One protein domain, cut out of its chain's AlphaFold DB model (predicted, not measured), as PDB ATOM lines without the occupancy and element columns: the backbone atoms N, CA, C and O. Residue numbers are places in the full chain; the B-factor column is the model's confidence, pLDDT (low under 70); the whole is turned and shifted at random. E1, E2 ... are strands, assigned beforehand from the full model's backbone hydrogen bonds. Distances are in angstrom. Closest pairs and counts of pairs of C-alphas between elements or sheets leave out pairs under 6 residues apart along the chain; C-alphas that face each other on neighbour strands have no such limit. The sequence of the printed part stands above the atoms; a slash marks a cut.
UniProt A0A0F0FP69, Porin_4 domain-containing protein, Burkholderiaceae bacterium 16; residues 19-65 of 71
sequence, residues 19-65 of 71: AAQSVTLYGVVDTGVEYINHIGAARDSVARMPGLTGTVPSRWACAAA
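What this domain is: This is residues 19 to 65 of the 71 residues of the protein "Porin_4 domain-containing protein" of Burkholderiaceae bacterium 16 (UniProt A0A0F0FP69). This is a long, thin rod made of two two-stranded ribbons placed end to end: E1 beside E4 near the two printed ends, and the hairpin of E2 and E3 at the far end. Residues 29 to 33 and 49 to 58 join the two ribbons. The printed part has 47 residues with no named helix and four named strands, E1, E2, E3, E4 along the chain; both sheets, E1 - E4 and E2 - E3, are antiparallel. The class is all strand, though under half of the residues are in named strands. The whole is extended, with a radius of gyration of the C-alphas of 18.6 A and spans of 65 by 12 by 11 A.

How they stand to each other: Start with E1, residues 23 to 28, and look for its antiparallel neighbour E4, residues 59 to 64, at 164 degrees between directions. C-alphas 27 and 60 face each other at 4.1 A, and N 24 and O 63 are within hydrogen-bond range at 2.8 A. Farther along, E2, residues 34 to 39, and E3, residues 44 to 48, form an antiparallel hairpin at 162 degrees. There C-alphas 37 and 45 face each other at 4.3 A, and N 34 and O 48 are 2.8 A apart, within hydrogen-bond range. E1 and E3 are apart, and so are E2 and E4.

Where its parts are: Find C-alpha 23 at (40.905, 25.871, 23.672); from there E1 runs 16.8 A to C-alpha 28. E2 covers 12.8 A and E3 13.0 A. E4 runs 17.0 A, ending at C-alpha 64, (38.958, 21.640, 23.919).

The domain as a whole: The C-alphas of Ala 19 and Ala 42, the two farthest apart, are 64.6 A apart. The printed part has no cut, and no link is long. Look for pLDDT under 70 at residues 19 to 22, 51 to 52, 54 and 64 to 65.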
ATOM      1  N   ALA A  19      49.251  17.144  25.699       58.91
ATOM      2  CA  ALA A  19      48.862  17.255  24.288       58.91
ATOM      3  C   ALA A  19      47.459  17.867  24.060       58.91
ATOM      4  O   ALA A  19      46.678  17.367  23.250       58.91
ATOM      5  N   ALA A  20      47.117  18.950  24.762       57.41
ATOM      6  CA  ALA A  20      45.882  19.704  24.522       57.41
ATOM      7  C   ALA A  20      46.034  21.163  24.980       57.41
ATOM      8  O   ALA A  20      45.673  21.512  26.100       57.41
ATOM      9  N   GLN A  21      46.599  22.017  24.121       65.81
ATOM     10  CA  GLN A  21      46.754  23.458  24.391       65.81
ATOM     11  C   GLN A  21      45.781  24.335  23.588       65.81
ATOM     12  O   GLN A  21      45.757  25.548  23.773       65.81
ATOM     13  N   SER A  22      44.966  23.752  22.702       67.31
ATOM     14  CA  SER A  22      43.987  24.503  21.916       67.31
ATOM     15  C   SER A  22      42.607  24.456  22.568       67.31
ATOM     16  O   SER A  22      41.908  23.438  22.578       67.31
ATOM     17  N   VAL A  23      42.228  25.604  23.121       74.50
ATOM     18  CA  VAL A  23      40.905  25.871  23.672       74.50
ATOM     19  C   VAL A  23      40.230  26.895  22.771       74.50
ATOM     20  O   VAL A  23      40.718  28.013  22.624       74.50
ATOM     21  N   THR A  24      39.113  26.517  22.158       81.94
ATOM     22  CA  THR A  24      38.313  27.416  21.327       81.94
ATOM     23  C   THR A  24      37.175  27.973  22.162       81.94
ATOM     24  O   THR A  24      36.289  27.233  22.594       81.94
ATOM     25  N   LEU A  25      37.187  29.287  22.368       84.19
ATOM     26  CA  LEU A  25      36.091  30.015  22.991       84.19
ATOM     27  C   LEU A  25      35.146  30.479  21.885       84.19
ATOM     28  O   LEU A  25      35.581  31.091  20.910       84.19
ATOM     29  N   TYR A  26      33.859  30.185  22.030       83.12
ATOM     30  CA  TYR A  26      32.832  30.632  21.101       83.12
ATOM     31  C   TYR A  26      31.622  31.153  21.863       83.12
ATOM     32  O   TYR A  26      31.252  30.656  22.925       83.12
ATOM     33  N   GLY A  27      30.986  32.172  21.310       84.00
ATOM     34  CA  GLY A  27      29.778  32.737  21.877       84.00
ATOM     35  C   GLY A  27      28.955  33.420  20.803       84.00
ATOM     36  O   GLY A  27      29.481  33.836  19.774       84.00
ATOM     37  N   VAL A  28      27.655  33.500  21.052       84.62
ATOM     38  CA  VAL A  28      26.697  34.246  20.242       84.62
ATOM     39  C   VAL A  28      26.069  35.280  21.158       84.62
ATOM     40  O   VAL A  28      25.591  34.932  22.241       84.62
ATOM     41  N   VAL A  29      26.094  36.534  20.716       82.62
ATOM     42  CA  VAL A  29      25.461  37.658  21.402       82.62
ATOM     43  C   VAL A  29      24.232  38.053  20.601       82.62
ATOM     44  O   VAL A  29      24.344  38.401  19.428       82.62
ATOM     45  N   ASP A  30      23.075  37.972  21.245       82.38
ATOM     46  CA  ASP A  30      21.788  38.350  20.680       82.38
ATOM     47  C   ASP A  30      21.263  39.601  21.381       82.38
ATOM     48  O   ASP A  30      20.964  39.586  22.575       82.38
ATOM     49  N   THR A  31      21.205  40.698  20.632       80.81
ATOM     50  CA  THR A  31      20.772  42.016  21.100       80.81
ATOM     51  C   THR A  31      19.891  42.655  20.042       80.81
ATOM     52  O   THR A  31      20.260  42.670  18.868       80.81
ATOM     53  N   GLY A  32      18.760  43.228  20.444       81.75
ATOM     54  CA  GLY A  32      17.807  43.826  19.516       81.75
ATOM     55  C   GLY A  32      16.896  44.815  20.224       81.75
ATOM     56  O   GLY A  32      16.666  44.696  21.424       81.75
ATOM     57  N   VAL A  33      16.411  45.801  19.471       82.56
ATOM     58  CA  VAL A  33      15.468  46.822  19.938       82.56
ATOM     59  C   VAL A  33      14.095  46.495  19.366       82.56
ATOM     60  O   VAL A  33      13.945  46.339  18.157       82.56
ATOM     61  N   GLU A  34      13.093  46.423  20.232       84.94
ATOM     62  CA  GLU A  34      11.699  46.215  19.861       84.94
ATOM     63  C   GLU A  34      10.912  47.511  20.023       84.94
ATOM     64  O   GLU A  34      10.994  48.188  21.053       84.94
ATOM     65  N   TYR A  35      10.103  47.822  19.013       86.75
ATOM     66  CA  TYR A  35       9.091  48.865  19.078       86.75
ATOM     67  C   TYR A  35       7.713  48.215  19.021       86.75
ATOM     68  O   TYR A  35       7.328  47.637  18.003       86.75
ATOM     69  N   ILE A  36       6.980  48.289  20.127       84.56
ATOM     70  CA  ILE A  36       5.654  47.688  20.251       84.56
ATOM     71  C   ILE A  36       4.639  48.821  20.344       84.56
ATOM     72  O   ILE A  36       4.757  49.712  21.186       84.56
ATOM     73  N   ASN A  37       3.639  48.777  19.469       89.56
ATOM     74  CA  ASN A  37       2.528  49.722  19.456       89.56
ATOM     75  C   ASN A  37       1.272  49.075  20.033       89.56
ATOM     76  O   ASN A  37       1.139  47.852  19.993       89.56
ATOM     77  N   HIS A  38       0.308  49.901  20.439       88.31
ATOM     78  CA  HIS A  38      -1.020  49.456  20.860       88.31
ATOM     79  C   HIS A  38      -1.001  48.549  22.103       88.31
ATOM     80  O   HIS A  38      -1.726  47.557  22.174       88.31
ATOM     81  N   ILE A  39      -0.176  48.888  23.094       85.25
ATOM     82  CA  ILE A  39      -0.111  48.173  24.367       85.25
ATOM     83  C   ILE A  39      -1.267  48.626  25.267       85.25
ATOM     84  O   ILE A  39      -1.478  49.818  25.489       85.25
ATOM     85  N   GLY A  40      -2.004  47.656  25.816       78.88
ATOM     86  CA  GLY A  40      -3.091  47.904  26.765       78.88
ATOM     87  C   GLY A  40      -4.316  48.600  26.158       78.88
ATOM     88  O   GLY A  40      -4.399  48.862  24.958       78.88
ATOM     89  N   ALA A  41      -5.305  48.899  27.003       81.69
ATOM     90  CA  ALA A  41      -6.538  49.569  26.578       81.69
ATOM     91  C   ALA A  41      -6.305  51.028  26.131       81.69
ATOM     92  O   ALA A  41      -7.061  51.537  25.307       81.69
ATOM     93  N   ALA A  42      -5.243  51.667  26.635       82.31
ATOM     94  CA  ALA A  42      -4.862  53.045  26.326       82.31
ATOM     95  C   ALA A  42      -4.088  53.203  25.003       82.31
ATOM     96  O   ALA A  42      -3.862  54.328  24.574       82.31
ATOM     97  N   ARG A  43      -3.768  52.095  24.310       80.31
ATOM     98  CA  ARG A  43      -3.123  52.088  22.982       80.31
ATOM     99  C   ARG A  43      -1.715  52.707  22.980       80.31
ATOM    100  O   ARG A  43      -1.307  53.301  21.987       80.31
ATOM    101  N   ASP A  44      -0.958  52.502  24.053       82.56
ATOM    102  CA  ASP A  44       0.370  53.095  24.233       82.56
ATOM    103  C   ASP A  44       1.450  52.441  23.350       82.56
ATOM    104  O   ASP A  44       1.316  51.297  22.900       82.56
ATOM    105  N   SER A  45       2.551  53.165  23.130       85.19
ATOM    106  CA  SER A  45       3.730  52.696  22.391       85.19
ATOM    107  C   SER A  45       4.957  52.645  23.296       85.19
ATOM    108  O   SER A  45       5.211  53.580  24.053       85.19
ATOM    109  N   VAL A  46       5.752  51.577  23.196       84.88
ATOM    110  CA  VAL A  46       6.978  51.401  23.990       84.88
ATOM    111  C   VAL A  46       8.124  50.919  23.102       84.88
ATOM    112  O   VAL A  46       8.000  49.921  22.391       84.88
ATOM    113  N   ALA A  47       9.259  51.614  23.195       87.19
ATOM    114  CA  ALA A  47      10.544  51.160  22.674       87.19
ATOM    115  C   ALA A  47      11.354  50.529  23.813       87.19
ATOM    116  O   ALA A  47      11.547  51.156  24.857       87.19
ATOM    117  N   ARG A  48      11.816  49.290  23.636       85.00
ATOM    118  CA  ARG A  48      12.588  48.573  24.661       85.00
ATOM    119  C   ARG A  48      13.611  47.619  24.054       85.00
ATOM    120  O   ARG A  48      13.517  47.256  22.889       85.00
ATOM    121  N   MET A  49      14.564  47.186  24.873       82.62
ATOM    122  CA  MET A  49      15.575  46.189  24.516       82.62
ATOM    123  C   MET A  49      15.269  44.876  25.260       82.62
ATOM    124  O   MET A  49      15.548  44.787  26.459       82.62
ATOM    125  N   PRO A  50      14.620  43.879  24.634       75.75
ATOM    126  CA  PRO A  50      14.383  42.576  25.260       75.75
ATOM    127  C   PRO A  50      15.688  41.799  25.504       75.75
ATOM    128  O   PRO A  50      16.636  41.881  24.728       75.75
ATOM    129  N   GLY A  51      15.712  40.977  26.560       69.38
ATOM    130  CA  GLY A  51      16.837  40.074  26.855       69.38
ATOM    131  C   GLY A  51      16.931  38.838  25.945       69.38
ATOM    132  O   GLY A  51      17.927  38.122  25.991       69.38
ATOM    133  N   LEU A  52      15.900  38.577  25.135       69.88
ATOM    134  CA  LEU A  52      15.835  37.530  24.114       69.88
ATOM    135  C   LEU A  52      15.103  38.127  22.912       69.88
ATOM    136  O   LEU A  52      13.917  38.422  23.029       69.88
ATOM    137  N   THR A  53      15.779  38.313  21.778       73.75
ATOM    138  CA  THR A  53      15.172  38.968  20.599       73.75
ATOM    139  C   THR A  53      14.342  38.008  19.739       73.75
ATOM    140  O   THR A  53      13.788  38.394  18.714       73.75
ATOM    141  N   GLY A  54      14.282  36.726  20.125       67.06
ATOM    142  CA  GLY A  54      13.586  35.677  19.378       67.06
ATOM    143  C   GLY A  54      14.358  35.128  18.172       67.06
ATOM    144  O   GLY A  54      13.816  34.285  17.464       67.06
ATOM    145  N   THR A  55      15.608  35.554  17.940       73.44
ATOM    146  CA  THR A  55      16.443  35.048  16.836       73.44
ATOM    147  C   THR A  55      17.213  33.786  17.246       73.44
ATOM    148  O   THR A  55      16.832  32.666  16.912       73.44
ATOM    149  N   VAL A  56      18.282  33.941  18.022       75.75
ATOM    150  CA  VAL A  56      19.092  32.867  18.586       75.75
ATOM    151  C   VAL A  56      19.434  33.270  20.013       75.75
ATOM    152  O   VAL A  56      20.056  34.303  20.204       75.75
ATOM    153  N   PRO A  57      19.103  32.465  21.035       78.06
ATOM    154  CA  PRO A  57      19.443  32.814  22.410       78.06
ATOM    155  C   PRO A  57      20.948  33.040  22.592       78.06
ATOM    156  O   PRO A  57      21.748  32.213  22.122       78.06
ATOM    157  N   SER A  58      21.302  34.105  23.322       80.94
ATOM    158  CA  SER A  58      22.677  34.394  23.737       80.94
ATOM    159  C   SER A  58      23.284  33.192  24.459       80.94
ATOM    160  O   SER A  58      22.678  32.626  25.372       80.94
ATOM    161  N   ARG A  59      24.481  32.773  24.043       85.19
ATOM    162  CA  ARG A  59      25.176  31.605  24.607       85.19
ATOM    163  C   ARG A  59      26.681  31.781  24.543       85.19
ATOM    164  O   ARG A  59      27.195  32.404  23.623       85.19
ATOM    165  N   TRP A  60      27.376  31.167  25.486       86.69
ATOM    166  CA  TRP A  60      28.831  31.097  25.521       86.69
ATOM    167  C   TRP A  60      29.243  29.643  25.728       86.69
ATOM    168  O   TRP A  60      28.516  28.876  26.364       86.69
ATOM    169  N   ALA A  61      30.387  29.254  25.180       82.81
ATOM    170  CA  ALA A  61      30.946  27.935  25.387       82.81
ATOM    171  C   ALA A  61      32.440  27.889  25.054       82.81
ATOM    172  O   ALA A  61      33.033  28.800  24.473       82.81
ATOM    173  N   CYS A  62      33.051  26.796  25.485       79.25
ATOM    174  CA  CYS A  62      34.475  26.552  25.417       79.25
ATOM    175  C   CYS A  62      34.673  25.085  25.031       79.25
ATOM    176  O   CYS A  62      34.197  24.193  25.733       79.25
ATOM    177  N   ALA A  63      35.350  24.831  23.914       77.44
ATOM    178  CA  ALA A  63      35.650  23.486  23.439       77.44
ATOM    179  C   ALA A  63      37.161  23.246  23.453       77.44
ATOM    180  O   ALA A  63      37.932  24.064  22.956       77.44
ATOM    181  N   ALA A  64      37.580  22.107  23.999       67.75
ATOM    182  CA  ALA A  64      38.958  21.640  23.919       67.75
ATOM    183  C   ALA A  64      39.091  20.640  22.762       67.75
ATOM    184  O   ALA A  64      38.289  19.710  22.652       67.75
ATOM    185  N   ALA A  65      40.099  20.806  21.905       62.28
ATOM    186  CA  ALA A  65      40.354  19.860  20.823       62.28
ATOM    187  C   ALA A  65      41.245  18.702  21.309       62.28
ATOM    188  O   ALA A  65      42.345  18.922  21.812       62.28
TER     189      ALA A  65